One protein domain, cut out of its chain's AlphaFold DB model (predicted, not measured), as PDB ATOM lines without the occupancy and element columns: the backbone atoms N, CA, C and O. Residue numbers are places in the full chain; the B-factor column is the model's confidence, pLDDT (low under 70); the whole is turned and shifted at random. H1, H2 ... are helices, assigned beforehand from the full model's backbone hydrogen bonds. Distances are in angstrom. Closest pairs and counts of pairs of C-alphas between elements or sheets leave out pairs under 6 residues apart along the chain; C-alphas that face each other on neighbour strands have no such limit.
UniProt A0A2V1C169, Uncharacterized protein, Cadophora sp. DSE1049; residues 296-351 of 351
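This is residues 296 to 351 of the 351 residues of an uncharacterized protein of Cadophora sp. DSE1049 (UniProt A0A2V1C169). An elongated rod has a crossed pair of helices, H1 and H2, toward one end and a lone helix, H3, at the other, joined by the long link of residues 329 to 340. The printed part has 56 residues with three named helices, in the order H1, H2, H3, and no named strand; its class is all helix. It is loose, with a radius of gyration of the C-alphas of 13.2 A and spans of 50 by 18 by 15 A.

H1, residues 297 to 311, and H2, residues 322 to 328, touch, about perpendicular at 78 degrees; their closest C-alphas are those of Ala 309 and Gly 325, 5.1 A apart. H3, residues 341 to 348, is apart from both. In H1, H2 and H3 every O i to N i+4 pair is within hydrogen-bond range.

H1 is 20.7 A long, beginning at C-alpha 297 (-29.428, -82.281, -95.794). H2 measures 10.1 A. H3 measures 10.7 A, ending at C-alpha 348 (9.923, -80.160, -82.474).

The C-alphas farthest apart, those of Asp 296 and Asn 351, are 50.7 A apart. The printed part has no cut, and no printed residue is under 70 in pLDDT.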
ATOM      1  N   ASP A 296     -33.585 -82.741 -94.884       95.81
ATOM      2  CA  ASP A 296     -32.931 -81.594 -94.265       95.81
ATOM      3  C   ASP A 296     -31.401 -81.604 -94.432       95.81
ATOM      4  O   ASP A 296     -30.695 -81.062 -93.586       95.81
ATOM      5  N   LEU A 297     -30.876 -82.149 -95.543       96.00
ATOM      6  CA  LEU A 297     -29.428 -82.281 -95.794       96.00
ATOM      7  C   LEU A 297     -28.610 -81.038 -95.400       96.00
ATOM      8  O   LEU A 297     -27.627 -81.163 -94.685       96.00
ATOM      9  N   GLY A 298     -29.011 -79.832 -95.821       92.88
ATOM     10  CA  GLY A 298     -28.272 -78.600 -95.503       92.88
ATOM     11  C   GLY A 298     -28.101 -78.367 -93.990       92.88
ATOM     12  O   GLY A 298     -26.967 -78.322 -93.512       92.88
ATOM     13  N   PRO A 299     -29.202 -78.230 -93.227       95.69
ATOM     14  CA  PRO A 299     -29.154 -78.183 -91.765       95.69
ATOM     15  C   PRO A 299     -28.420 -79.365 -91.111       95.69
ATOM     16  O   PRO A 299     -27.652 -79.155 -90.169       95.69
ATOM     17  N   SER A 300     -28.620 -80.586 -91.613       96.56
ATOM     18  CA  SER A 300     -28.050 -81.799 -91.022       96.56
ATOM     19  C   SER A 300     -26.534 -81.884 -91.171       96.56
ATOM     20  O   SER A 300     -25.869 -82.189 -90.181       96.56
ATOM     21  N   VAL A 301     -25.961 -81.498 -92.320       96.75
ATOM     22  CA  VAL A 301     -24.497 -81.362 -92.457       96.75
ATOM     23  C   VAL A 301     -23.960 -80.397 -91.403       96.75
ATOM     24  O   VAL A 301     -23.031 -80.731 -90.676       96.75
ATOM     25  N   GLY A 302     -24.584 -79.224 -91.244       97.00
ATOM     26  CA  GLY A 302     -24.165 -78.263 -90.223       97.00
ATOM     27  C   GLY A 302     -24.149 -78.867 -88.817       97.00
ATOM     28  O   GLY A 302     -23.168 -78.705 -88.091       97.00
ATOM     29  N   LYS A 303     -25.193 -79.620 -88.453       97.50
ATOM     30  CA  LYS A 303     -25.287 -80.305 -87.158       97.50
ATOM     31  C   LYS A 303     -24.203 -81.372 -86.977       97.50
ATOM     32  O   LYS A 303     -23.590 -81.411 -85.914       97.50
ATOM     33  N   ILE A 304     -23.962 -82.206 -87.989       97.94
ATOM     34  CA  ILE A 304     -22.951 -83.274 -87.955       97.94
ATOM     35  C   ILE A 304     -21.559 -82.672 -87.735       97.94
ATOM     36  O   ILE A 304     -20.859 -83.044 -86.794       97.94
ATOM     37  N   ILE A 305     -21.194 -81.666 -88.534       97.94
ATOM     38  CA  ILE A 305     -19.876 -81.032 -88.446       97.94
ATOM     39  C   ILE A 305     -19.689 -80.283 -87.122       97.94
ATOM     40  O   ILE A 305     -18.633 -80.392 -86.499       97.94
ATOM     41  N   CYS A 306     -20.716 -79.576 -86.633       97.88
ATOM     42  CA  CYS A 306     -20.670 -78.968 -85.297       97.88
ATOM     43  C   CYS A 306     -20.537 -80.026 -84.189       97.88
ATOM     44  O   CYS A 306     -19.870 -79.787 -83.182       97.88
ATOM     45  N   GLY A 307     -21.129 -81.208 -84.384       97.44
ATOM     46  CA  GLY A 307     -20.957 -82.366 -83.513       97.44
ATOM     47  C   GLY A 307     -19.496 -82.804 -83.419       97.44
ATOM     48  O   GLY A 307     -18.977 -82.937 -82.311       97.44
ATOM     49  N   PHE A 308     -18.796 -82.941 -84.549       97.56
ATOM     50  CA  PHE A 308     -17.360 -83.252 -84.550       97.56
ATOM     51  C   PHE A 308     -16.520 -82.141 -83.927       97.56
ATOM     52  O   PHE A 308     -15.666 -82.426 -83.094       97.56
ATOM     53  N   ALA A 309     -16.812 -80.881 -84.245       96.56
ATOM     54  CA  ALA A 309     -16.131 -79.740 -83.638       96.56
ATOM     55  C   ALA A 309     -16.322 -79.682 -82.109       96.56
ATOM     56  O   ALA A 309     -15.443 -79.208 -81.399       96.56
ATOM     57  N   SER A 310     -17.439 -80.196 -81.587       95.56
ATOM     58  CA  SER A 310     -17.699 -80.255 -80.141       95.56
ATOM     59  C   SER A 310     -17.060 -81.476 -79.467       95.56
ATOM     60  O   SER A 310     -16.565 -81.379 -78.350       95.56
ATOM     61  N   THR A 311     -17.100 -82.641 -80.118       95.25
ATOM     62  CA  THR A 311     -16.726 -83.934 -79.508       95.25
ATOM     63  C   THR A 311     -15.277 -84.337 -79.766       95.25
ATOM     64  O   THR A 311     -14.664 -84.987 -78.923       95.25
ATOM     65  N   LYS A 312     -14.719 -83.930 -80.908       94.88
ATOM     66  CA  LYS A 312     -13.341 -84.195 -81.336       94.88
ATOM     67  C   LYS A 312     -12.725 -82.986 -82.072       94.88
ATOM     68  O   LYS A 312     -12.251 -83.128 -83.197       94.88
ATOM     69  N   PRO A 313     -12.666 -81.791 -81.447       93.38
ATOM     70  CA  PRO A 313     -12.202 -80.547 -82.087       93.38
ATOM     71  C   PRO A 313     -10.817 -80.651 -82.741       93.38
ATOM     72  O   PRO A 313     -10.567 -80.047 -83.780       93.38
ATOM     73  N   ALA A 314      -9.916 -81.460 -82.171       91.19
ATOM     74  CA  ALA A 314      -8.583 -81.678 -82.726       91.19
ATOM     75  C   ALA A 314      -8.613 -82.175 -84.186       91.19
ATOM     76  O   ALA A 314      -7.703 -81.878 -84.955       91.19
ATOM     77  N   THR A 315      -9.668 -82.890 -84.594       94.12
ATOM     78  CA  THR A 315      -9.808 -83.417 -85.956       94.12
ATOM     79  C   THR A 315     -10.395 -82.393 -86.927       94.12
ATOM     80  O   THR A 315     -10.344 -82.597 -88.137       94.12
ATOM     81  N   THR A 316     -10.962 -81.288 -86.438       95.19
ATOM     82  CA  THR A 316     -11.620 -80.269 -87.271       95.19
ATOM     83  C   THR A 316     -10.725 -79.075 -87.596       95.19
ATOM     84  O   THR A 316     -11.086 -78.284 -88.461       95.19
ATOM     85  N   TYR A 317      -9.550 -78.951 -86.974       92.88
ATOM     86  CA  TYR A 317      -8.570 -77.910 -87.308       92.88
ATOM     87  C   TYR A 317      -7.873 -78.148 -88.659       92.88
ATOM     88  O   TYR A 317      -7.727 -79.286 -89.122       92.88
ATOM     89  N   ASP A 318      -7.452 -77.043 -89.289       88.12
ATOM     90  CA  ASP A 318      -6.759 -77.011 -90.589       88.12
ATOM     91  C   ASP A 318      -7.531 -77.726 -91.717       88.12
ATOM     92  O   ASP A 318      -6.986 -78.473 -92.533       88.12
ATOM     93  N   ASN A 319      -8.858 -77.582 -91.706       92.00
ATOM     94  CA  ASN A 319      -9.745 -78.046 -92.767       92.00
ATOM     95  C   ASN A 319     -11.080 -77.280 -92.749       92.00
ATOM     96  O   ASN A 319     -11.311 -76.401 -91.916       92.00
ATOM     97  N   TRP A 320     -11.970 -77.615 -93.685       94.44
ATOM     98  CA  TRP A 320     -13.243 -76.921 -93.892       94.44
ATOM     99  C   TRP A 320     -14.190 -76.968 -92.676       94.44
ATOM    100  O   TRP A 320     -14.994 -76.050 -92.495       94.44
ATOM    101  N   MET A 321     -14.076 -77.985 -91.813       95.94
ATOM    102  CA  MET A 321     -14.911 -78.149 -90.619       95.94
ATOM    103  C   MET A 321     -14.626 -77.088 -89.550       95.94
ATOM    104  O   MET A 321     -15.540 -76.696 -88.823       95.94
ATOM    105  N   MET A 322     -13.396 -76.563 -89.488       94.62
ATOM    106  CA  MET A 322     -12.988 -75.525 -88.529       94.62
ATOM    107  C   MET A 322     -13.935 -74.320 -88.550       94.62
ATOM    108  O   MET A 322     -14.286 -73.777 -87.506       94.62
ATOM    109  N   GLN A 323     -14.392 -73.927 -89.742       94.50
ATOM    110  CA  GLN A 323     -15.261 -72.765 -89.927       94.50
ATOM    111  C   GLN A 323     -16.665 -72.971 -89.340       94.50
ATOM    112  O   GLN A 323     -17.300 -72.005 -88.920       94.50
ATOM    113  N   TYR A 324     -17.148 -74.215 -89.261       96.06
ATOM    114  CA  TYR A 324     -18.387 -74.534 -88.548       96.06
ATOM    115  C   TYR A 324     -18.188 -74.438 -87.035       96.06
ATOM    116  O   TYR A 324     -19.025 -73.841 -86.360       96.06
ATOM    117  N   GLY A 325     -17.065 -74.956 -86.524       95.38
ATOM    118  CA  GLY A 325     -16.691 -74.843 -85.114       95.38
ATOM    119  C   GLY A 325     -16.662 -73.388 -84.649       95.38
ATOM    120  O   GLY A 325     -17.429 -73.014 -83.769       95.38
ATOM    121  N   ILE A 326     -15.875 -72.542 -85.325       94.31
ATOM    122  CA  ILE A 326     -15.743 -71.108 -85.005       94.31
ATOM    123  C   ILE A 326     -17.100 -70.393 -85.010       94.31
ATOM    124  O   ILE A 326     -17.365 -69.530 -84.176       94.31
ATOM    125  N   ARG A 327     -17.963 -70.716 -85.979       95.06
ATOM    126  CA  ARG A 327     -19.201 -69.966 -86.207       95.06
ATOM    127  C   ARG A 327     -20.364 -70.413 -85.324       95.06
ATOM    128  O   ARG A 327     -21.253 -69.601 -85.068       95.06
ATOM    129  N   TYR A 328     -20.396 -71.680 -84.919       96.12
ATOM    130  CA  TYR A 328     -21.596 -72.291 -84.341       96.12
ATOM    131  C   TYR A 328     -21.364 -73.077 -83.043       96.12
ATOM    132  O   TYR A 328     -22.350 -73.421 -82.394       96.12
ATOM    133  N   VAL A 329     -20.118 -73.359 -82.641       96.00
ATOM    134  CA  VAL A 329     -19.813 -74.130 -81.423       96.00
ATOM    135  C   VAL A 329     -19.251 -73.211 -80.339       96.00
ATOM    136  O   VAL A 329     -18.203 -72.588 -80.498       96.00
ATOM    137  N   GLU A 330     -19.954 -73.129 -79.208       93.75
ATOM    138  CA  GLU A 330     -19.526 -72.329 -78.059       93.75
ATOM    139  C   GLU A 330     -18.176 -72.823 -77.512       93.75
ATOM    140  O   GLU A 330     -17.973 -74.016 -77.301       93.75
ATOM    141  N   GLY A 331     -17.241 -71.896 -77.288       89.06
ATOM    142  CA  GLY A 331     -15.906 -72.213 -76.771       89.06
ATOM    143  C   GLY A 331     -14.928 -72.792 -77.800       89.06
ATOM    144  O   GLY A 331     -13.772 -73.033 -77.453       89.06
ATOM    145  N   TYR A 332     -15.335 -72.977 -79.059       92.38
ATOM    146  CA  TYR A 332     -14.423 -73.383 -80.125       92.38
ATOM    147  C   TYR A 332     -13.498 -72.215 -80.499       92.38
ATOM    148  O   TYR A 332     -13.953 -71.168 -80.957       92.38
ATOM    149  N   THR A 333     -12.189 -72.378 -80.297       84.25
ATOM    150  CA  THR A 333     -11.211 -71.311 -80.557       84.25
ATOM    151  C   THR A 333     -10.648 -71.364 -81.977       84.25
ATOM    152  O   THR A 333     -10.255 -72.427 -82.462       84.25
ATOM    153  N   GLU A 334     -10.569 -70.199 -82.625       77.88
ATOM    154  CA  GLU A 334      -9.872 -70.008 -83.903       77.88
ATOM    155  C   GLU A 334      -8.347 -70.106 -83.748       77.88
ATOM    156  O   GLU A 334      -7.666 -70.491 -84.693       77.88
ATOM    157  N   GLU A 335      -7.807 -69.824 -82.553       80.31
ATOM    158  CA  GLU A 335      -6.359 -69.861 -82.315       80.31
ATOM    159  C   GLU A 335      -5.781 -71.262 -82.508       80.31
ATOM    160  O   GLU A 335      -4.613 -71.384 -82.863       80.31
ATOM    161  N   ALA A 336      -6.589 -72.305 -82.255       79.88
ATOM    162  CA  ALA A 336      -6.239 -73.715 -82.443       79.88
ATOM    163  C   ALA A 336      -4.861 -74.109 -81.864       79.88
ATOM    164  O   ALA A 336      -4.236 -75.066 -82.317       79.88
ATOM    165  N   LYS A 337      -4.379 -73.362 -80.862       78.69
ATOM    166  CA  LYS A 337      -3.009 -73.457 -80.368       78.69
ATOM    167  C   LYS A 337      -2.742 -74.841 -79.783       78.69
ATOM    168  O   LYS A 337      -3.469 -75.304 -78.909       78.69
ATOM    169  N   GLY A 338      -1.666 -75.464 -80.242       80.44
ATOM    170  CA  GLY A 338      -1.298 -76.844 -79.930       80.44
ATOM    171  C   GLY A 338      -1.900 -77.882 -80.882       80.44
ATOM    172  O   GLY A 338      -1.621 -79.068 -80.721       80.44
ATOM    173  N   HIS A 339      -2.697 -77.462 -81.868       79.44
ATOM    174  CA  HIS A 339      -3.340 -78.342 -82.847       79.44
ATOM    175  C   HIS A 339      -2.964 -78.020 -84.297       79.44
ATOM    176  O   HIS A 339      -3.329 -78.777 -85.195       79.44
ATOM    177  N   LEU A 340      -2.244 -76.922 -84.548       83.00
ATOM    178  CA  LEU A 340      -1.813 -76.549 -85.888       83.00
ATOM    179  C   LEU A 340      -0.464 -77.188 -86.233       83.00
ATOM    180  O   LEU A 340       0.374 -77.450 -85.368       83.00
ATOM    181  N   ALA A 341      -0.208 -77.372 -87.530       82.69
ATOM    182  CA  ALA A 341       1.078 -77.878 -88.006       82.69
ATOM    183  C   ALA A 341       2.261 -76.997 -87.558       82.69
ATOM    184  O   ALA A 341       3.336 -77.521 -87.270       82.69
ATOM    185  N   ILE A 342       2.057 -75.676 -87.453       86.06
ATOM    186  CA  ILE A 342       3.075 -74.746 -86.942       86.06
ATOM    187  C   ILE A 342       3.437 -75.039 -85.483       86.06
ATOM    188  O   ILE A 342       4.618 -75.063 -85.160       86.06
ATOM    189  N   ASP A 343       2.462 -75.377 -84.632       86.88
ATOM    190  CA  ASP A 343       2.721 -75.702 -83.225       86.88
ATOM    191  C   ASP A 343       3.584 -76.962 -83.099       86.88
ATOM    192  O   ASP A 343       4.485 -77.032 -82.264       86.88
ATOM    193  N   MET A 344       3.332 -77.958 -83.957       85.56
ATOM    194  CA  MET A 344       4.140 -79.176 -84.020       85.56
ATOM    195  C   MET A 344       5.582 -78.871 -84.445       85.56
ATOM    196  O   MET A 344       6.518 -79.399 -83.846       85.56
ATOM    197  N   VAL A 345       5.767 -78.039 -85.473       89.88
ATOM    198  CA  VAL A 345       7.098 -77.658 -85.967       89.88
ATOM    199  C   VAL A 345       7.860 -76.866 -84.909       89.88
ATOM    200  O   VAL A 345       8.993 -77.228 -84.597       89.88
ATOM    201  N   ASP A 346       7.231 -75.855 -84.310       91.38
ATOM    202  CA  ASP A 346       7.840 -75.009 -83.279       91.38
ATOM    203  C   ASP A 346       8.213 -75.819 -82.026       91.38
ATOM    204  O   ASP A 346       9.266 -75.594 -81.428       91.38
ATOM    205  N   ALA A 347       7.389 -76.803 -81.642       90.50
ATOM    206  CA  ALA A 347       7.683 -77.697 -80.522       90.50
ATOM    207  C   ALA A 347       8.818 -78.692 -80.826       90.50
ATOM    208  O   ALA A 347       9.598 -79.026 -79.932       90.50
ATOM    209  N   ALA A 348       8.909 -79.187 -82.065       91.75
ATOM    210  CA  ALA A 348       9.923 -80.160 -82.474       91.75
ATOM    211  C   ALA A 348      11.287 -79.519 -82.778       91.75
ATOM    212  O   ALA A 348      12.320 -80.170 -82.611       91.75
ATOM    213  N   LEU A 349      11.291 -78.263 -83.230       90.88
ATOM    214  CA  LEU A 349      12.475 -77.516 -83.651       90.88
ATOM    215  C   LEU A 349      12.586 -76.185 -82.878       90.88
ATOM    216  O   LEU A 349      12.497 -75.118 -83.491       90.88
ATOM    217  N   PRO A 350      12.783 -76.220 -81.542       81.00
ATOM    218  CA  PRO A 350      12.954 -74.999 -80.765       81.00
ATOM    219  C   PRO A 350      14.264 -74.296 -81.165       81.00
ATOM    220  O   PRO A 350      15.310 -74.943 -81.252       81.00
ATOM    221  N   ASN A 351      14.184 -72.985 -81.422       78.12
ATOM    222  CA  ASN A 351      15.328 -72.127 -81.773       78.12
ATOM    223  C   ASN A 351      16.412 -72.074 -80.691       78.12
ATOM    224  O   ASN A 351      16.049 -72.004 -79.491       78.12
TER     225      ASN A 351